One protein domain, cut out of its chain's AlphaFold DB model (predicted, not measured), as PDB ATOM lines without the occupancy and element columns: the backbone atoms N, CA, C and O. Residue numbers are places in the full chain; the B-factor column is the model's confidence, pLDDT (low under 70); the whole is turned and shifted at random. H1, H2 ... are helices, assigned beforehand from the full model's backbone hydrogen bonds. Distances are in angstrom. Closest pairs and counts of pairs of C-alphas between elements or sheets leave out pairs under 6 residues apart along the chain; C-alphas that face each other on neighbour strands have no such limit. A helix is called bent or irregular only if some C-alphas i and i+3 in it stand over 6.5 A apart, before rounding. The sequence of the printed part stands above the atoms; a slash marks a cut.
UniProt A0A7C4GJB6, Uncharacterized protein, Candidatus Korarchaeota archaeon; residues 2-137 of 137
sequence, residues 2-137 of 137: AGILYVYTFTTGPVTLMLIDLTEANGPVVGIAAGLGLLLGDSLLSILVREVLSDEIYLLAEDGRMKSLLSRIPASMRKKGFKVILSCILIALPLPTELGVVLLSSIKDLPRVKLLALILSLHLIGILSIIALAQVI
ATOM      1  N   ALA A   2       6.780 -49.069 -28.645       68.25
ATOM      2  CA  ALA A   2       5.848 -47.965 -28.921       68.25
ATOM      3  C   ALA A   2       4.416 -48.250 -28.424       68.25
ATOM      4  O   ALA A   2       3.909 -47.503 -27.605       68.25
ATOM      5  N   GLY A   3       3.830 -49.402 -28.770       69.38
ATOM      6  CA  GLY A   3       2.509 -49.796 -28.255       69.38
ATOM      7  C   GLY A   3       2.374 -49.768 -26.725       69.38
ATOM      8  O   GLY A   3       1.417 -49.211 -26.212       69.38
ATOM      9  N   ILE A   4       3.357 -50.293 -25.987       71.12
ATOM     10  CA  ILE A   4       3.339 -50.312 -24.511       71.12
ATOM     11  C   ILE A   4       3.380 -48.884 -23.950       71.12
ATOM     12  O   ILE A   4       2.683 -48.570 -22.992       71.12
ATOM     13  N   LEU A   5       4.182 -48.013 -24.567       72.88
ATOM     14  CA  LEU A   5       4.315 -46.616 -24.160       72.88
ATOM     15  C   LEU A   5       3.084 -45.782 -24.529       72.88
ATOM     16  O   LEU A   5       2.871 -44.737 -23.935       72.88
ATOM     17  N   TYR A   6       2.247 -46.211 -25.470       70.88
ATOM     18  CA  TYR A   6       1.037 -45.467 -25.824       70.88
ATOM     19  C   TYR A   6       0.046 -45.368 -24.651       70.88
ATOM     20  O   TYR A   6      -0.675 -44.380 -24.525       70.88
ATOM     21  N   VAL A   7       0.030 -46.392 -23.799       69.75
ATOM     22  CA  VAL A   7      -0.944 -46.594 -22.717       69.75
ATOM     23  C   VAL A   7      -0.898 -45.473 -21.680       69.75
ATOM     24  O   VAL A   7      -1.920 -45.101 -21.116       69.75
ATOM     25  N   TYR A   8       0.285 -44.913 -21.429       71.38
ATOM     26  CA  TYR A   8       0.444 -43.881 -20.417       71.38
ATOM     27  C   TYR A   8       0.149 -42.495 -20.992       71.38
ATOM     28  O   TYR A   8       0.695 -42.104 -22.024       71.38
ATOM     29  N   THR A   9      -0.687 -41.723 -20.295       69.12
ATOM     30  CA  THR A   9      -1.276 -40.472 -20.802       69.12
ATOM     31  C   THR A   9      -0.231 -39.448 -21.254       69.12
ATOM     32  O   THR A   9      -0.429 -38.734 -22.236       69.12
ATOM     33  N   PHE A  10       0.913 -39.391 -20.566       68.69
ATOM     34  CA  PHE A  10       2.005 -38.473 -20.904       68.69
ATOM     35  C   PHE A  10       2.799 -38.898 -22.143       68.69
ATOM     36  O   PHE A  10       3.441 -38.063 -22.779       68.69
ATOM     37  N   THR A  11       2.776 -40.181 -22.497       79.06
ATOM     38  CA  THR A  11       3.510 -40.734 -23.639       79.06
ATOM     39  C   THR A  11       2.606 -41.003 -24.840       79.06
ATOM     40  O   THR A  11       3.124 -41.136 -25.944       79.06
ATOM     41  N   THR A  12       1.276 -40.986 -24.682       76.81
ATOM     42  CA  THR A  12       0.306 -41.183 -25.773       76.81
ATOM     43  C   THR A  12       0.551 -40.236 -26.952       76.81
ATOM     44  O   THR A  12       0.630 -40.686 -28.093       76.81
ATOM     45  N   GLY A  13       0.739 -38.937 -26.692       79.25
ATOM     46  CA  GLY A  13       0.993 -37.921 -27.723       79.25
ATOM     47  C   GLY A  13       2.213 -38.223 -28.610       79.25
ATOM     48  O   GLY A  13       2.041 -38.466 -29.805       79.25
ATOM     49  N   PRO A  14       3.442 -38.255 -28.056       81.81
ATOM     50  CA  PRO A  14       4.644 -38.526 -28.849       81.81
ATOM     51  C   PRO A  14       4.646 -39.925 -29.482       81.81
ATOM     52  O   PRO A  14       5.131 -40.096 -30.599       81.81
ATOM     53  N   VAL A  15       4.072 -40.931 -28.816       82.69
ATOM     54  CA  VAL A  15       3.992 -42.293 -29.359       82.69
ATOM     55  C   VAL A  15       3.017 -42.384 -30.531       82.69
ATOM     56  O   VAL A  15       3.259 -43.167 -31.444       82.69
ATOM     57  N   THR A  16       1.950 -41.582 -30.546       78.62
ATOM     58  CA  THR A  16       1.008 -41.531 -31.675       78.62
ATOM     59  C   THR A  16       1.727 -41.124 -32.958       78.62
ATOM     60  O   THR A  16       1.603 -41.814 -33.964       78.62
ATOM     61  N   LEU A  17       2.540 -40.062 -32.901       82.06
ATOM     62  CA  LEU A  17       3.346 -39.615 -34.042       82.06
ATOM     63  C   LEU A  17       4.327 -40.702 -34.486       82.06
ATOM     64  O   LEU A  17       4.370 -41.066 -35.655       82.06
ATOM     65  N   MET A  18       5.034 -41.306 -33.527       82.88
ATOM     66  CA  MET A  18       5.959 -42.403 -33.805       82.88
ATOM     67  C   MET A  18       5.262 -43.604 -34.467       82.88
ATOM     68  O   MET A  18       5.851 -44.255 -35.324       82.88
ATOM     69  N   LEU A  19       4.023 -43.926 -34.080       77.81
ATOM     70  CA  LEU A  19       3.251 -45.020 -34.673       77.81
ATOM     71  C   LEU A  19       2.804 -44.723 -36.102       77.81
ATOM     72  O   LEU A  19       2.814 -45.644 -36.917       77.81
ATOM     73  N   ILE A  20       2.437 -43.476 -36.402       79.69
ATOM     74  CA  ILE A  20       2.087 -43.047 -37.760       79.69
ATOM     75  C   ILE A  20       3.305 -43.235 -38.673       79.69
ATOM     76  O   ILE A  20       3.233 -44.033 -39.609       79.69
ATOM     77  N   ASP A  21       4.449 -42.646 -38.309       82.25
ATOM     78  CA  ASP A  21       5.694 -42.735 -39.087       82.25
ATOM     79  C   ASP A  21       6.151 -44.191 -39.291       82.25
ATOM     80  O   ASP A  21       6.536 -44.605 -40.389       82.25
ATOM     81  N   LEU A  22       6.092 -45.018 -38.236       77.06
ATOM     82  CA  LEU A  22       6.498 -46.422 -38.331       77.06
ATOM     83  C   LEU A  22       5.576 -47.251 -39.229       77.06
ATOM     84  O   LEU A  22       6.053 -48.197 -39.866       77.06
ATOM     85  N   THR A  23       4.278 -46.941 -39.242       75.19
ATOM     86  CA  THR A  23       3.287 -47.680 -40.034       75.19
ATOM     87  C   THR A  23       3.390 -47.315 -41.511       75.19
ATOM     88  O   THR A  23       3.292 -48.208 -42.351       75.19
ATOM     89  N   GLU A  24       3.669 -46.050 -41.841       77.00
ATOM     90  CA  GLU A  24       3.976 -45.642 -43.217       77.00
ATOM     91  C   GLU A  24       5.246 -46.321 -43.745       77.00
ATOM     92  O   GLU A  24       5.250 -46.853 -44.854       77.00
ATOM     93  N   ALA A  25       6.309 -46.375 -42.936       77.00
ATOM     94  CA  ALA A  25       7.601 -46.906 -43.373       77.00
ATOM     95  C   ALA A  25       7.642 -48.439 -43.524       77.00
ATOM     96  O   ALA A  25       8.389 -48.959 -44.351       77.00
ATOM     97  N   ASN A  26       6.876 -49.179 -42.717       79.75
ATOM     98  CA  ASN A  26       6.995 -50.642 -42.611       79.75
ATOM     99  C   ASN A  26       5.698 -51.395 -42.948       79.75
ATOM    100  O   ASN A  26       5.649 -52.627 -42.872       79.75
ATOM    101  N   GLY A  27       4.640 -50.669 -43.309       77.31
ATOM    102  CA  GLY A  27       3.344 -51.234 -43.643       77.31
ATOM    103  C   GLY A  27       2.543 -51.744 -42.431       77.31
ATOM    104  O   GLY A  27       2.933 -51.594 -41.267       77.31
ATOM    105  N   PRO A  28       1.393 -52.392 -42.686       74.69
ATOM    106  CA  PRO A  28       0.374 -52.680 -41.669       74.69
ATOM    107  C   PRO A  28       0.814 -53.669 -40.575       74.69
ATOM    108  O   PRO A  28       0.219 -53.701 -39.498       74.69
ATOM    109  N   VAL A  29       1.871 -54.455 -40.808       77.81
ATOM    110  CA  VAL A  29       2.411 -55.421 -39.832       77.81
ATOM    111  C   VAL A  29       2.892 -54.716 -38.560       77.81
ATOM    112  O   VAL A  29       2.681 -55.218 -37.453       77.81
ATOM    113  N   VAL A  30       3.485 -53.527 -38.697       77.62
ATOM    114  CA  VAL A  30       3.966 -52.750 -37.548       77.62
ATOM    115  C   VAL A  30       2.813 -52.157 -36.744       77.62
ATOM    116  O   VAL A  30       2.874 -52.167 -35.515       77.62
ATOM    117  N   GLY A  31       1.720 -51.764 -37.403       72.19
ATOM    118  CA  GLY A  31       0.484 -51.360 -36.729       72.19
ATOM    119  C   GLY A  31      -0.111 -52.485 -35.874       72.19
ATOM    120  O   GLY A  31      -0.491 -52.259 -34.725       72.19
ATOM    121  N   ILE A  32      -0.109 -53.726 -36.375       71.94
ATOM    122  CA  ILE A  32      -0.584 -54.899 -35.618       71.94
ATOM    123  C   ILE A  32       0.321 -55.177 -34.408       71.94
ATOM    124  O   ILE A  32      -0.170 -55.360 -33.292       71.94
ATOM    125  N   ALA A  33       1.644 -55.170 -34.597       80.00
ATOM    126  CA  ALA A  33       2.601 -55.380 -33.509       80.00
ATOM    127  C   ALA A  33       2.518 -54.277 -32.436       80.00
ATOM    128  O   ALA A  33       2.624 -54.550 -31.238       80.00
ATOM    129  N   ALA A  34       2.284 -53.031 -32.851       75.44
ATOM    130  CA  ALA A  34       2.019 -51.919 -31.951       75.44
ATOM    131  C   ALA A  34       0.710 -52.095 -31.174       75.44
ATOM    132  O   ALA A  34       0.710 -51.906 -29.959       75.44
ATOM    133  N   GLY A  35      -0.369 -52.522 -31.834       71.44
ATOM    134  CA  GLY A  35      -1.647 -52.821 -31.184       71.44
ATOM    135  C   GLY A  35      -1.536 -53.928 -30.131       71.44
ATOM    136  O   GLY A  35      -2.097 -53.810 -29.045       71.44
ATOM    137  N   LEU A  36      -0.740 -54.972 -30.390       77.31
ATOM    138  CA  LEU A  36      -0.441 -56.004 -29.387       77.31
ATOM    139  C   LEU A  36       0.392 -55.457 -28.220       77.31
ATOM    140  O   LEU A  36       0.140 -55.792 -27.064       77.31
ATOM    141  N   GLY A  37       1.367 -54.591 -28.509       80.38
ATOM    142  CA  GLY A  37       2.148 -53.905 -27.483       80.38
ATOM    143  C   GLY A  37       1.283 -53.032 -26.573       80.38
ATOM    144  O   GLY A  37       1.482 -53.047 -25.363       80.38
ATOM    145  N   LEU A  38       0.303 -52.323 -27.135       75.31
ATOM    146  CA  LEU A  38      -0.692 -51.580 -26.363       75.31
ATOM    147  C   LEU A  38      -1.473 -52.505 -25.439       75.31
ATOM    148  O   LEU A  38      -1.571 -52.232 -24.250       75.31
ATOM    149  N   LEU A  39      -1.996 -53.603 -25.983       72.00
ATOM    150  CA  LEU A  39      -2.778 -54.586 -25.239       72.00
ATOM    151  C   LEU A  39      -2.057 -55.053 -23.968       72.00
ATOM    152  O   LEU A  39      -2.632 -55.116 -22.880       72.00
ATOM    153  N   LEU A  40      -0.774 -55.387 -24.135       77.62
ATOM    154  CA  LEU A  40       0.099 -55.847 -23.065       77.62
ATOM    155  C   LEU A  40       0.410 -54.719 -22.083       77.62
ATOM    156  O   LEU A  40       0.346 -54.937 -20.876       77.62
ATOM    157  N   GLY A  41       0.718 -53.524 -22.588       76.31
ATOM    158  CA  GLY A  41       0.991 -52.362 -21.752       76.31
ATOM    159  C   GLY A  41      -0.210 -51.963 -20.895       76.31
ATOM    160  O   GLY A  41      -0.037 -51.733 -19.707       76.31
ATOM    161  N   ASP A  42      -1.420 -51.955 -21.457       73.50
ATOM    162  CA  ASP A  42      -2.651 -51.567 -20.760       73.50
ATOM    163  C   ASP A  42      -3.052 -52.595 -19.705       73.50
ATOM    164  O   ASP A  42      -3.389 -52.259 -18.569       73.50
ATOM    165  N   SER A  43      -2.891 -53.879 -20.028       68.81
ATOM    166  CA  SER A  43      -3.084 -54.954 -19.056       68.81
ATOM    167  C   SER A  43      -2.096 -54.844 -17.886       68.81
ATOM    168  O   SER A  43      -2.483 -55.034 -16.738       68.81
ATOM    169  N   LEU A  44      -0.829 -54.512 -18.151       73.25
ATOM    170  CA  LEU A  44       0.185 -54.343 -17.106       73.25
ATOM    171  C   LEU A  44      -0.039 -53.073 -16.278       73.25
ATOM    172  O   LEU A  44       0.021 -53.133 -15.051       73.25
ATOM    173  N   LEU A  45      -0.315 -51.941 -16.930       73.56
ATOM    174  CA  LEU A  45      -0.523 -50.652 -16.272       73.56
ATOM    175  C   LEU A  45      -1.774 -50.688 -15.392       73.56
ATOM    176  O   LEU A  45      -1.717 -50.280 -14.236       73.56
ATOM    177  N   SER A  46      -2.875 -51.257 -15.888       67.00
ATOM    178  CA  SER A  46      -4.112 -51.389 -15.113       67.00
ATOM    179  C   SER A  46      -3.944 -52.272 -13.873       67.00
ATOM    180  O   SER A  46      -4.540 -51.975 -12.839       67.00
ATOM    181  N   ILE A  47      -3.107 -53.317 -13.929       69.00
ATOM    182  CA  ILE A  47      -2.754 -54.123 -12.750       69.00
ATOM    183  C   ILE A  47      -1.885 -53.308 -11.788       69.00
ATOM    184  O   ILE A  47      -2.201 -53.242 -10.604       69.00
ATOM    185  N   LEU A  48      -0.823 -52.668 -12.286       70.31
ATOM    186  CA  LEU A  48       0.117 -51.909 -11.462       70.31
ATOM    187  C   LEU A  48      -0.573 -50.749 -10.740       70.31
ATOM    188  O   LEU A  48      -0.419 -50.583  -9.536       70.31
ATOM    189  N   VAL A  49      -1.381 -49.975 -11.459       67.38
ATOM    190  CA  VAL A  49      -2.127 -48.855 -10.890       67.38
ATOM    191  C   VAL A  49      -3.227 -49.343  -9.966       67.38
ATOM    192  O   VAL A  49      -3.450 -48.731  -8.930       67.38
ATOM    193  N   ARG A  50      -3.892 -50.462 -10.269       66.25
ATOM    194  CA  ARG A  50      -4.820 -51.049  -9.304       66.25
ATOM    195  C   ARG A  50      -4.097 -51.393  -8.005       66.25
ATOM    196  O   ARG A  50      -4.631 -51.073  -6.959       66.25
ATOM    197  N   GLU A  51      -2.920 -51.998  -8.032       69.19
ATOM    198  CA  GLU A  51      -2.202 -52.327  -6.793       69.19
ATOM    199  C   GLU A  51      -1.672 -51.072  -6.073       69.19
ATOM    200  O   GLU A  51      -1.834 -50.955  -4.866       69.19
ATOM    201  N   VAL A  52      -1.113 -50.096  -6.796       71.25
ATOM    202  CA  VAL A  52      -0.510 -48.892  -6.191       71.25
ATOM    203  C   VAL A  52      -1.561 -47.873  -5.737       71.25
ATOM    204  O   VAL A  52      -1.485 -47.361  -4.625       71.25
ATOM    205  N   LEU A  53      -2.561 -47.577  -6.575       67.81
ATOM    206  CA  LEU A  53      -3.562 -46.547  -6.291       67.81
ATOM    207  C   LEU A  53      -4.789 -47.070  -5.537       67.81
ATOM    208  O   LEU A  53      -5.520 -46.244  -4.998       67.81
ATOM    209  N   SER A  54      -5.072 -48.380  -5.467       66.81
ATOM    210  CA  SER A  54      -6.277 -48.832  -4.734       66.81
ATOM    211  C   SER A  54      -6.222 -48.452  -3.261       66.81
ATOM    212  O   SER A  54      -7.235 -48.003  -2.726       66.81
ATOM    213  N   ASP A  55      -5.057 -48.580  -2.630       70.69
ATOM    214  CA  ASP A  55      -4.884 -48.244  -1.218       70.69
ATOM    215  C   ASP A  55      -4.982 -46.729  -0.997       70.69
ATOM    216  O   ASP A  55      -5.685 -46.272  -0.094       70.69
ATOM    217  N   GLU A  56      -4.375 -45.926  -1.873       73.50
ATOM    218  CA  GLU A  56      -4.456 -44.462  -1.815       73.50
ATOM    219  C   GLU A  56      -5.881 -43.951  -2.060       73.50
ATOM    220  O   GLU A  56      -6.371 -43.093  -1.325       73.50
ATOM    221  N   ILE A  57      -6.582 -44.501  -3.056       72.31
ATOM    222  CA  ILE A  57      -7.978 -44.162  -3.357       72.31
ATOM    223  C   ILE A  57      -8.885 -44.582  -2.199       72.31
ATOM    224  O   ILE A  57      -9.813 -43.846  -1.864       72.31
ATOM    225  N   TYR A  58      -8.632 -45.736  -1.573       72.12
ATOM    226  CA  TYR A  58      -9.380 -46.190  -0.403       72.12
ATOM    227  C   TYR A  58      -9.201 -45.232   0.779       72.12
ATOM    228  O   TYR A  58     -10.191 -44.752   1.331       72.12
ATOM    229  N   LEU A  59      -7.955 -44.882   1.107       80.75
ATOM    230  CA  LEU A  59      -7.637 -43.922   2.167       80.75
ATOM    231  C   LEU A  59      -8.264 -42.550   1.892       80.75
ATOM    232  O   LEU A  59      -8.863 -41.945   2.782       80.75
ATOM    233  N   LEU A  60      -8.198 -42.080   0.645       78.88
ATOM    234  CA  LEU A  60      -8.804 -40.817   0.237       78.88
ATOM    235  C   LEU A  60     -10.335 -40.871   0.315       78.88
ATOM    236  O   LEU A  60     -10.958 -39.899   0.719       78.88
ATOM    237  N   ALA A  61     -10.957 -41.995  -0.047       74.25
ATOM    238  CA  ALA A  61     -12.400 -42.189   0.061       74.25
ATOM    239  C   ALA A  61     -12.874 -42.324   1.516       74.25
ATOM    240  O   ALA A  61     -14.036 -42.026   1.815       74.25
ATOM    241  N   GLU A  62     -12.005 -42.770   2.427       79.75
ATOM    242  CA  GLU A  62     -12.298 -42.829   3.854       79.75
ATOM    243  C   GLU A  62     -12.150 -41.490   4.577       79.75
ATOM    244  O   GLU A  62     -12.804 -41.317   5.615       79.75
ATOM    245  N   ASP A  63     -11.390 -40.550   4.007       87.94
ATOM    246  CA  ASP A  63     -11.219 -39.198   4.530       87.94
ATOM    247  C   ASP A  63     -12.570 -38.488   4.734       87.94
ATOM    248  O   ASP A  63     -13.464 -38.494   3.880       87.94
ATOM    249  N   GLY A  64     -12.732 -37.842   5.893       81.88
ATOM    250  CA  GLY A  64     -13.997 -37.226   6.295       81.88
ATOM    251  C   GLY A  64     -14.458 -36.098   5.365       81.88
ATOM    252  O   GLY A  64     -15.664 -35.918   5.165       81.88
ATOM    253  N   ARG A  65     -13.524 -35.359   4.747       83.31
ATOM    254  CA  ARG A  65     -13.858 -34.297   3.783       83.31
ATOM    255  C   ARG A  65     -14.297 -34.906   2.464       83.31
ATOM    256  O   ARG A  65     -15.300 -34.468   1.897       83.31
ATOM    257  N   MET A  66     -13.607 -35.953   2.015       81.12
ATOM    258  CA  MET A  66     -13.982 -36.663   0.797       81.12
ATOM    259  C   MET A  66     -15.338 -37.358   0.941       81.12
ATOM    260  O   MET A  66     -16.188 -37.207   0.068       81.12
ATOM    261  N   LYS A  67     -15.628 -38.011   2.075       80.12
ATOM    262  CA  LYS A  67     -16.964 -38.569   2.369       80.12
ATOM    263  C   LYS A  67     -18.069 -37.514   2.297       80.12
ATOM    264  O   LYS A  67     -19.142 -37.785   1.755       80.12
ATOM    265  N   SER A  68     -17.812 -36.309   2.812       84.25
ATOM    266  CA  SER A  68     -18.760 -35.187   2.747       84.25
ATOM    267  C   SER A  68     -18.973 -34.667   1.321       84.25
ATOM    268  O   SER A  68     -20.075 -34.252   0.972       84.25
ATOM    269  N   LEU A  69     -17.946 -34.706   0.470       82.50
ATOM    270  CA  LEU A  69     -18.065 -34.355  -0.947       82.50
ATOM    271  C   LEU A  69     -18.800 -35.441  -1.740       82.50
ATOM    272  O   LEU A  69     -19.724 -35.140  -2.493       82.50
ATOM    273  N   LEU A  70     -18.445 -36.708  -1.526       80.81
ATOM    274  CA  LEU A  70     -19.066 -37.855  -2.185       80.81
ATOM    275  C   LEU A  70     -20.553 -37.989  -1.828       80.81
ATOM    276  O   LEU A  70     -21.351 -38.402  -2.670       80.81
ATOM    277  N   SER A  71     -20.963 -37.600  -0.615       80.12
ATOM    278  CA  SER A  71     -22.376 -37.613  -0.210       80.12
ATOM    279  C   SER A  71     -23.228 -36.560  -0.927       80.12
ATOM    280  O   SER A  71     -24.441 -36.738  -1.043       80.12
ATOM    281  N   ARG A  72     -22.605 -35.506  -1.475       86.94
ATOM    282  CA  ARG A  72     -23.268 -34.487  -2.308       86.94
ATOM    283  C   ARG A  72     -23.467 -34.941  -3.752       86.94
ATOM    284  O   ARG A  72     -24.173 -34.267  -4.500       86.94
ATOM    285  N   ILE A  73     -22.876 -36.069  -4.157       82.56
ATOM    286  CA  ILE A  73     -23.046 -36.595  -5.512       82.56
ATOM    287  C   ILE A  73     -24.516 -37.003  -5.719       82.56
ATOM    288  O   ILE A  73     -25.048 -37.838  -4.971       82.56
ATOM    289  N   PRO A  74     -25.180 -36.474  -6.766       85.38
ATOM    290  CA  PRO A  74     -26.559 -36.811  -7.088       85.38
ATOM    291  C   PRO A  74     -26.786 -38.322  -7.160       85.38
ATOM    292  O   PRO A  74     -25.993 -39.066  -7.741       85.38
ATOM    293  N   ALA A  75     -27.921 -38.800  -6.640       81.38
ATOM    294  CA  ALA A  75     -28.280 -40.222  -6.704       81.38
ATOM    295  C   ALA A  75     -28.290 -40.770  -8.145       81.38
ATOM    296  O   ALA A  75     -27.972 -41.938  -8.360       81.38
ATOM    297  N   SER A  76     -28.581 -39.920  -9.138       81.31
ATOM    298  CA  SER A  76     -28.512 -40.275 -10.562       81.31
ATOM    299  C   SER A  76     -27.101 -40.687 -11.007       81.31
ATOM    300  O   SER A  76     -26.953 -41.670 -11.727       81.31
ATOM    301  N   MET A  77     -26.061 -40.011 -10.505       80.00
ATOM    302  CA  MET A  77     -24.659 -40.314 -10.827       80.00
ATOM    303  C   MET A  77     -24.141 -41.564 -10.100       80.00
ATOM    304  O   MET A  77     -23.149 -42.163 -10.505       80.00
ATOM    305  N   ARG A  78     -24.836 -42.016  -9.047       77.94
ATOM    306  CA  ARG A  78     -24.526 -43.276  -8.348       77.94
ATOM    307  C   ARG A  78     -25.110 -44.508  -9.048       77.94
ATOM    308  O   ARG A  78     -24.731 -45.629  -8.709       77.94
ATOM    309  N   LYS A  79     -26.010 -44.324 -10.024       85.88
ATOM    310  CA  LYS A  79     -26.626 -45.424 -10.778       85.88
ATOM    311  C   LYS A  79     -25.576 -46.171 -11.601       85.88
ATOM    312  O   LYS A  79     -24.702 -45.564 -12.214       85.88
ATOM    313  N   LYS A  80     -25.738 -47.496 -11.696       84.31
ATOM    314  CA  LYS A  80     -24.874 -48.381 -12.497       84.31
ATOM    315  C   LYS A  80     -24.682 -47.870 -13.928       84.31
ATOM    316  O   LYS A  80     -23.551 -47.812 -14.386       84.31
ATOM    317  N   GLY A  81     -25.756 -47.448 -14.600       85.25
ATOM    318  CA  GLY A  81     -25.683 -46.949 -15.980       85.25
ATOM    319  C   GLY A  81     -24.767 -45.733 -16.141       85.25
ATOM    320  O   GLY A  81     -23.919 -45.729 -17.025       85.25
ATOM    321  N   PHE A  82     -24.868 -44.747 -15.242       87.38
ATOM    322  CA  PHE A  82     -24.001 -43.568 -15.278       87.38
ATOM    323  C   PHE A  82     -22.534 -43.941 -15.044       87.38
ATOM    324  O   PHE A  82     -21.667 -43.503 -15.791       87.38
ATOM    325  N   LYS A  83     -22.264 -44.806 -14.055       85.00
ATOM    326  CA  LYS A  83     -20.907 -45.302 -13.788       85.00
ATOM    327  C   LYS A  83     -20.306 -46.013 -14.998       85.00
ATOM    328  O   LYS A  83     -19.144 -45.775 -15.301       85.00
ATOM    329  N   VAL A  84     -21.083 -46.850 -15.693       86.50
ATOM    330  CA  VAL A  84     -20.628 -47.540 -16.911       86.50
ATOM    331  C   VAL A  84     -20.291 -46.535 -18.005       86.50
ATOM    332  O   VAL A  84     -19.191 -46.588 -18.539       86.50
ATOM    333  N   ILE A  85     -21.194 -45.595 -18.299       87.50
ATOM    334  CA  ILE A  85     -20.975 -44.582 -19.340       87.50
ATOM    335  C   ILE A  85     -19.728 -43.752 -19.028       87.50
ATOM    336  O   ILE A  85     -18.858 -43.612 -19.881       87.50
ATOM    337  N   LEU A  86     -19.611 -43.250 -17.797       86.50
ATOM    338  CA  LEU A  86     -18.469 -42.441 -17.391       86.50
ATOM    339  C   LEU A  86     -17.162 -43.241 -17.446       86.50
ATOM    340  O   LEU A  86     -16.166 -42.730 -17.935       86.50
ATOM    341  N   SER A  87     -17.173 -44.504 -17.018       83.94
ATOM    342  CA  SER A  87     -15.994 -45.373 -17.109       83.94
ATOM    343  C   SER A  87     -15.582 -45.612 -18.561       83.94
ATOM    344  O   SER A  87     -14.403 -45.524 -18.871       83.94
ATOM    345  N   CYS A  88     -16.540 -45.860 -19.463       82.56
ATOM    346  CA  CYS A  88     -16.260 -46.000 -20.890       82.56
ATOM    347  C   CYS A  88     -15.645 -44.722 -21.473       82.56
ATOM    348  O   CYS A  88     -14.696 -44.799 -22.238       82.56
ATOM    349  N   ILE A  89     -16.153 -43.547 -21.093       82.12
ATOM    350  CA  ILE A  89     -15.584 -42.260 -21.511       82.12
ATOM    351  C   ILE A  89     -14.137 -42.143 -21.012       82.12
ATOM    352  O   ILE A  89     -13.241 -41.910 -21.815       82.12
ATOM    353  N   LEU A  90     -13.893 -42.379 -19.719       79.31
ATOM    354  CA  LEU A  90     -12.554 -42.309 -19.120       79.31
ATOM    355  C   LEU A  90     -11.554 -43.280 -19.763       79.31
ATOM    356  O   LEU A  90     -10.396 -42.919 -19.918       79.31
ATOM    357  N   ILE A  91     -11.994 -44.483 -20.142       76.94
ATOM    358  CA  ILE A  91     -11.143 -45.495 -20.788       76.94
ATOM    359  C   ILE A  91     -10.904 -45.173 -22.272       76.94
ATOM    360  O   ILE A  91      -9.839 -45.472 -22.795       76.94
ATOM    361  N   ALA A  92     -11.889 -44.605 -22.976       71.19
ATOM    362  CA  ALA A  92     -11.774 -44.303 -24.405       71.19
ATOM    363  C   ALA A  92     -10.961 -43.031 -24.695       71.19
ATOM    364  O   ALA A  92     -10.411 -42.886 -25.785       71.19
ATOM    365  N   LEU A  93     -10.934 -42.087 -23.756       67.81
ATOM    366  CA  LEU A  93     -10.142 -40.865 -23.863       67.81
ATOM    367  C   LEU A  93      -8.676 -41.131 -23.483       67.81
ATOM    368  O   LEU A  93      -8.408 -42.061 -22.724       67.81
ATOM    369  N   PRO A  94      -7.728 -40.274 -23.918       57.81
ATOM    370  CA  PRO A  94      -6.378 -40.206 -23.358       57.81
ATOM    371  C   PRO A  94      -6.455 -39.579 -21.955       57.81
ATOM    372  O   PRO A  94      -5.915 -38.511 -21.682       57.81
ATOM    373  N   LEU A  95      -7.239 -40.203 -21.088       63.31
ATOM    374  CA  LEU A  95      -7.385 -39.935 -19.671       63.31
ATOM    375  C   LEU A  95      -6.766 -41.118 -18.917       63.31
ATOM    376  O   LEU A  95      -6.430 -42.128 -19.538       63.31
ATOM    377  N   PRO A  96      -6.596 -41.017 -17.591       65.00
ATOM    378  CA  PRO A  96      -6.140 -42.147 -16.800       65.00
ATOM    379  C   PRO A  96      -7.189 -43.264 -16.890       65.00
ATOM    380  O   PRO A  96      -8.258 -43.189 -16.268       65.00
ATOM    381  N   THR A  97      -6.914 -44.284 -17.709       71.81
ATOM    382  CA  THR A  97      -7.802 -45.433 -17.953       71.81
ATOM    383  C   THR A  97      -8.134 -46.141 -16.646       71.81
ATOM    384  O   THR A  97      -9.211 -46.713 -16.471       71.81
ATOM    385  N   GLU A  98      -7.260 -45.998 -15.663       72.56
ATOM    386  CA  GLU A  98      -7.315 -46.613 -14.357       72.56
ATOM    387  C   GLU A  98      -8.411 -46.015 -13.481       72.56
ATOM    388  O   GLU A  98      -9.050 -46.744 -12.726       72.56
ATOM    389  N   LEU A  99      -8.741 -44.731 -13.654       75.06
ATOM    390  CA  LEU A  99      -9.926 -44.139 -13.026       75.06
ATOM    391  C   LEU A  99     -11.206 -44.793 -13.552       75.06
ATOM    392  O   LEU A  99     -12.132 -45.068 -12.786       75.06
ATOM    393  N   GLY A 100     -11.250 -45.085 -14.854       79.44
ATOM    394  CA  GLY A 100     -12.352 -45.814 -15.469       79.44
ATOM    395  C   GLY A 100     -12.424 -47.263 -14.990       79.44
ATOM    396  O   GLY A 100     -13.506 -47.732 -14.641       79.44
ATOM    397  N   VAL A 101     -11.285 -47.958 -14.884       75.19
ATOM    398  CA  VAL A 101     -11.220 -49.328 -14.342       75.19
ATOM    399  C   VAL A 101     -11.665 -49.368 -12.881       75.19
ATOM    400  O   VAL A 101     -12.489 -50.211 -12.521       75.19
ATOM    401  N   VAL A 102     -11.193 -48.443 -12.041       76.19
ATOM    402  CA  VAL A 102     -11.595 -48.334 -10.631       76.19
ATOM    403  C   VAL A 102     -13.097 -48.063 -10.529       76.19
ATOM    404  O   VAL A 102     -13.805 -48.772  -9.806       76.19
ATOM    405  N   LEU A 103     -13.629 -47.119 -11.312       80.44
ATOM    406  CA  LEU A 103     -15.055 -46.803 -11.318       80.44
ATOM    407  C   LEU A 103     -15.913 -47.994 -11.773       80.44
ATOM    408  O   LEU A 103     -16.934 -48.283 -11.136       80.44
ATOM    409  N   LEU A 104     -15.491 -48.724 -12.811       79.31
ATOM    410  CA  LEU A 104     -16.192 -49.912 -13.301       79.31
ATOM    411  C   LEU A 104     -16.089 -51.081 -12.310       79.31
ATOM    412  O   LEU A 104     -17.065 -51.805 -12.119       79.31
ATOM    413  N   SER A 105     -14.954 -51.224 -11.617       73.31
ATOM    414  CA  SER A 105     -14.751 -52.225 -10.558       73.31
ATOM    415  C   SER A 105     -15.598 -51.957  -9.307       73.31
ATOM    416  O   SER A 105     -15.947 -52.893  -8.589       73.31
ATOM    417  N   SER A 106     -16.021 -50.703  -9.083       76.56
ATOM    418  CA  SER A 106     -16.965 -50.340  -8.013       76.56
ATOM    419  C   SER A 106     -18.392 -50.861  -8.250       76.56
ATOM    420  O   SER A 106     -19.260 -50.751  -7.377       76.56
ATOM    421  N   ILE A 107     -18.681 -51.379  -9.449       79.75
ATOM    422  CA  ILE A 107     -19.969 -51.974  -9.793       79.75
ATOM    423  C   ILE A 107     -19.961 -53.430  -9.331       79.75
ATOM    424  O   ILE A 107     -19.250 -54.271  -9.880       79.75
ATOM    425  N   LYS A 108     -20.808 -53.734  -8.345       71.19
ATOM    426  CA  LYS A 108     -21.014 -55.102  -7.865       71.19
ATOM    427  C   LYS A 108     -21.426 -56.028  -9.023       71.19
ATOM    428  O   LYS A 108     -22.209 -55.633  -9.894       71.19
ATOM    429  N   ASP A 109     -20.878 -57.241  -9.019       75.44
ATOM    430  CA  ASP A 109     -21.221 -58.343  -9.931       75.44
ATOM    431  C   ASP A 109     -20.831 -58.150 -11.410       75.44
ATOM    432  O   ASP A 109     -21.401 -58.789 -12.299       75.44
ATOM    433  N   LEU A 110     -19.852 -57.289 -11.713       75.00
ATOM    434  CA  LEU A 110     -19.282 -57.229 -13.059       75.00
ATOM    435  C   LEU A 110     -18.183 -58.297 -13.230       75.00
ATOM    436  O   LEU A 110     -17.156 -58.232 -12.551       75.00
ATOM    437  N   PRO A 111     -18.345 -59.284 -14.131       79.94
ATOM    438  CA  PRO A 111     -17.334 -60.317 -14.317       79.94
ATOM    439  C   PRO A 111     -16.067 -59.728 -14.949       79.94
ATOM    440  O   PRO A 111     -16.135 -59.014 -15.952       79.94
ATOM    441  N   ARG A 112     -14.902 -60.089 -14.391       71.00
ATOM    442  CA  ARG A 112     -13.581 -59.572 -14.801       71.00
ATOM    443  C   ARG A 112     -13.309 -59.726 -16.297       71.00
ATOM    444  O   ARG A 112     -12.758 -58.825 -16.911       71.00
ATOM    445  N   VAL A 113     -13.758 -60.827 -16.899       72.69
ATOM    446  CA  VAL A 113     -13.595 -61.073 -18.340       72.69
ATOM    447  C   VAL A 113     -14.359 -60.045 -19.183       72.69
ATOM    448  O   VAL A 113     -13.828 -59.571 -20.180       72.69
ATOM    449  N   LYS A 114     -15.574 -59.636 -18.775       79.31
ATOM    450  CA  LYS A 114     -16.334 -58.595 -19.494       79.31
ATOM    451  C   LYS A 114     -15.696 -57.218 -19.336       79.31
ATOM    452  O   LYS A 114     -15.691 -56.454 -20.290       79.31
ATOM    453  N   LEU A 115     -15.164 -56.918 -18.149       71.75
ATOM    454  CA  LEU A 115     -14.397 -55.696 -17.892       71.75
ATOM    455  C   LEU A 115     -13.174 -55.620 -18.816       71.75
ATOM    456  O   LEU A 115     -13.024 -54.640 -19.536       71.75
ATOM    457  N   LEU A 116     -12.357 -56.676 -18.847       70.38
ATOM    458  CA  LEU A 116     -11.172 -56.747 -19.703       70.38
ATOM    459  C   LEU A 116     -11.536 -56.639 -21.185       70.38
ATOM    460  O   LEU A 116     -10.951 -55.829 -21.891       70.38
ATOM    461  N   ALA A 117     -12.543 -57.386 -21.649       76.75
ATOM    462  CA  ALA A 117     -12.995 -57.323 -23.039       76.75
ATOM    463  C   ALA A 117     -13.500 -55.925 -23.437       76.75
ATOM    464  O   ALA A 117     -13.259 -55.480 -24.560       76.75
ATOM    465  N   LEU A 118     -14.177 -55.216 -22.526       78.81
ATOM    466  CA  LEU A 118     -14.639 -53.850 -22.756       78.81
ATOM    467  C   LEU A 118     -13.456 -52.884 -22.898       78.81
ATOM    468  O   LEU A 118     -13.393 -52.166 -23.890       78.81
ATOM    469  N   ILE A 119     -12.512 -52.907 -21.952       72.94
ATOM    470  CA  ILE A 119     -11.299 -52.072 -21.991       72.94
ATOM    471  C   ILE A 119     -10.532 -52.304 -23.297       72.94
ATOM    472  O   ILE A 119     -10.177 -51.349 -23.984       72.94
ATOM    473  N   LEU A 120     -10.369 -53.573 -23.678       72.94
ATOM    474  CA  LEU A 120      -9.726 -53.980 -24.922       72.94
ATOM    475  C   LEU A 120     -10.385 -53.353 -26.148       72.94
ATOM    476  O   LEU A 120      -9.720 -52.816 -27.030       72.94
ATOM    477  N   SER A 121     -11.714 -53.448 -26.191       78.69
ATOM    478  CA  SER A 121     -12.513 -52.972 -27.313       78.69
ATOM    479  C   SER A 121     -12.420 -51.454 -27.429       78.69
ATOM    480  O   SER A 121     -12.258 -50.937 -28.529       78.69
ATOM    481  N   LEU A 122     -12.475 -50.738 -26.301       77.00
ATOM    482  CA  LEU A 122     -12.367 -49.280 -26.274       77.00
ATOM    483  C   LEU A 122     -10.988 -48.797 -26.724       77.00
ATOM    484  O   LEU A 122     -10.915 -47.898 -27.556       77.00
ATOM    485  N   HIS A 123      -9.914 -49.418 -26.236       73.38
ATOM    486  CA  HIS A 123      -8.554 -49.100 -26.669       73.38
ATOM    487  C   HIS A 123      -8.352 -49.331 -28.166       73.38
ATOM    488  O   HIS A 123      -7.791 -48.481 -28.862       73.38
ATOM    489  N   LEU A 124      -8.856 -50.458 -28.675       73.44
ATOM    490  CA  LEU A 124      -8.795 -50.776 -30.097       73.44
ATOM    491  C   LEU A 124      -9.547 -49.731 -30.930       73.44
ATOM    492  O   LEU A 124      -9.003 -49.224 -31.906       73.44
ATOM    493  N   ILE A 125     -10.770 -49.372 -30.525       79.12
ATOM    494  CA  ILE A 125     -11.568 -48.337 -31.194       79.12
ATOM    495  C   ILE A 125     -10.846 -46.987 -31.156       79.12
ATOM    496  O   ILE A 125     -10.799 -46.307 -32.178       79.12
ATOM    497  N   GLY A 126     -10.267 -46.602 -30.017       75.31
ATOM    498  CA  GLY A 126      -9.555 -45.333 -29.865       75.31
ATOM    499  C   GLY A 126      -8.374 -45.215 -30.826       75.31
ATOM    500  O   GLY A 126      -8.281 -44.244 -31.573       75.31
ATOM    501  N   ILE A 127      -7.520 -46.241 -30.888       71.69
ATOM    502  CA  ILE A 127      -6.372 -46.249 -31.806       71.69
ATOM    503  C   ILE A 127      -6.808 -46.304 -33.263       71.69
ATOM    504  O   ILE A 127      -6.286 -45.544 -34.074       71.69
ATOM    505  N   LEU A 128      -7.768 -47.166 -33.611       72.56
ATOM    506  CA  LEU A 128      -8.272 -47.235 -34.983       72.56
ATOM    507  C   LEU A 128      -8.867 -45.896 -35.425       72.56
ATOM    508  O   LEU A 128      -8.663 -45.491 -36.564       72.56
ATOM    509  N   SER A 129      -9.547 -45.189 -34.521       76.75
ATOM    510  CA  SER A 129     -10.099 -43.860 -34.794       76.75
ATOM    511  C   SER A 129      -8.997 -42.830 -35.045       76.75
ATOM    512  O   SER A 129      -9.120 -42.026 -35.962       76.75
ATOM    513  N   ILE A 130      -7.903 -42.875 -34.280       72.69
ATOM    514  CA  ILE A 130      -6.747 -41.986 -34.466       72.69
ATOM    515  C   ILE A 130      -6.038 -42.271 -35.791       72.69
ATOM    516  O   ILE A 130      -5.754 -41.334 -36.532       72.69
ATOM    517  N   ILE A 131      -5.804 -43.545 -36.120       70.00
ATOM    518  CA  ILE A 131      -5.196 -43.944 -37.398       70.00
ATOM    519  C   ILE A 131      -6.089 -43.514 -38.567       70.00
ATOM    520  O   ILE A 131      -5.597 -42.932 -39.528       70.00
ATOM    521  N   ALA A 132      -7.400 -43.759 -38.484       73.81
ATOM    522  CA  ALA A 132      -8.341 -43.365 -39.528       73.81
ATOM    523  C   ALA A 132      -8.388 -41.842 -39.712       73.81
ATOM    524  O   ALA A 132      -8.401 -41.367 -40.843       73.81
ATOM    525  N   LEU A 133      -8.375 -41.071 -38.619       77.56
ATOM    526  CA  LEU A 133      -8.338 -39.611 -38.685       77.56
ATOM    527  C   LEU A 133      -7.029 -39.113 -39.318       77.56
ATOM    528  O   LEU A 133      -7.065 -38.213 -40.149       77.56
ATOM    529  N   ALA A 134      -5.897 -39.730 -38.969       70.88
ATOM    530  CA  ALA A 134      -4.588 -39.397 -39.528       70.88
ATOM    531  C   ALA A 134      -4.471 -39.690 -41.034       70.88
ATOM    532  O   ALA A 134      -3.659 -39.069 -41.699       70.88
ATOM    533  N   GLN A 135      -5.269 -40.613 -41.581       70.56
ATOM    534  CA  GLN A 135      -5.298 -40.894 -43.024       70.56
ATOM    535  C   GLN A 135      -6.194 -39.935 -43.823       70.56
ATOM    536  O   GLN A 135      -6.125 -39.917 -45.050       70.56
ATOM    537  N   VAL A 136      -7.084 -39.202 -43.149       76.62
ATOM    538  CA  VAL A 136      -8.045 -38.282 -43.781       76.62
ATOM    539  C   VAL A 136      -7.530 -36.839 -43.808       76.62
ATOM    540  O   VAL A 136      -7.954 -36.071 -44.672       76.62
ATOM    541  N   ILE A 137      -6.663 -36.472 -42.861       60.91
ATOM    542  CA  ILE A 137      -6.036 -35.146 -42.731       60.91
ATOM    543  C   ILE A 137      -4.730 -35.122 -43.523       60.91
ATOM    544  O   ILE A 137      -4.500 -34.106 -44.217       60.91
TER     545      ILE A 137
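AT A GLANCE: This is residues 2 to 137 of the 137 residues of an uncharacterized protein of Candidatus Korarchaeota archaeon (UniProt A0A7C4GJB6). Two layers of helices lie only partly over one another: H1, H2 and the long arm H3a make one, H5, H6 and H7 the other, and H3b with H4 reaches past them at one end. H2 folds back along the beginning of H3a as a helical hairpin with short H1 packed on both; H5 and H6 make a second hairpin, with H6 packed on H3a, while H7 packs slantwise on H5. The printed part has 136 residues with seven named helices, H1 to H7 in order, and no named strand; its class is all helix. It is only just compact, close to loose, with a radius of gyration of the C-alphas of 17.0 A, and only just elongated, spanning 55 by 27 by 27 A.

IN THESE COORDINATES: The longest helix by residues, H3, residues 28 to 62, was assigned as one helix by its hydrogen bonds but is bent: C-alphas 52 and 55 are 6.7 A apart. Its arms are H3a, residues 28 to 52, 35.7 A long from C-alpha 28 at (0.374, -52.680, -41.669), and H3b, residues 55 to 62, at a steep tilt of 54 degrees. Before it come H1, residues 2 to 6, and H2, residues 9 to 26, 25.4 A. H2 has a kink of 35 degrees near residue 16 and is only just irregular, with C-alphas 10 and 13 at 6.9 A. After it come H4, residues 64 to 70, H5, residues 80 to 92, 18.2 A, H6, residues 97 to 105, and H7, residues 112 to 136, 36.4 A, ending with C-alpha 136 at (-8.045, -38.282, -43.781).

HOW THE PARTS SIT: H3 is the hub, touching three helices. H3a touches H1, closest C-alphas Leu 38 and Gly 3 at 4.1 A. With residues 29 to 34 alone it touches H2, closest C-alphas Gly 31 and Thr 23 at 5.7 A, at a shallow tilt of 18 degrees, opposite ways. H3a touches H6 with residues 46 to 50 alone, C-alphas Ser 46 and Glu 98 being closest at 5.8 A. H5 and H6, a hairpin, touch at a shallow tilt of 20 degrees, closest C-alphas Ser 87 and Gly 100 at 4.0 A. H7 touches H5 at a steep tilt of 45 degrees, closest C-alphas Leu 122 and Ala 92 at 5.3 A. H3a and H7 are close but not clearly touching, closest C-alphas Leu 39 and Leu 120 at 7.0 A. H3b and H4 are also close but not clearly touching, about perpendicular at 86 degrees, with C-alphas Ala 61 and Lys 67 closest at 6.3 A. Every O i to N i+4 pair is within hydrogen-bond range in H1, H3a, H3b, H4, H5, H6 and H7, and 11 of 14 in H2.

THE WHOLE: The C-alphas farthest apart are those of Ala 25 and Gly 64, at 55.0 A. The printed part has no cut and no long link. Residues 71 to 76 stand free. Mean pLDDT of the printed part is 76.0; 18 residues are under 70, among them residues 49 to 51 and 93 to 96.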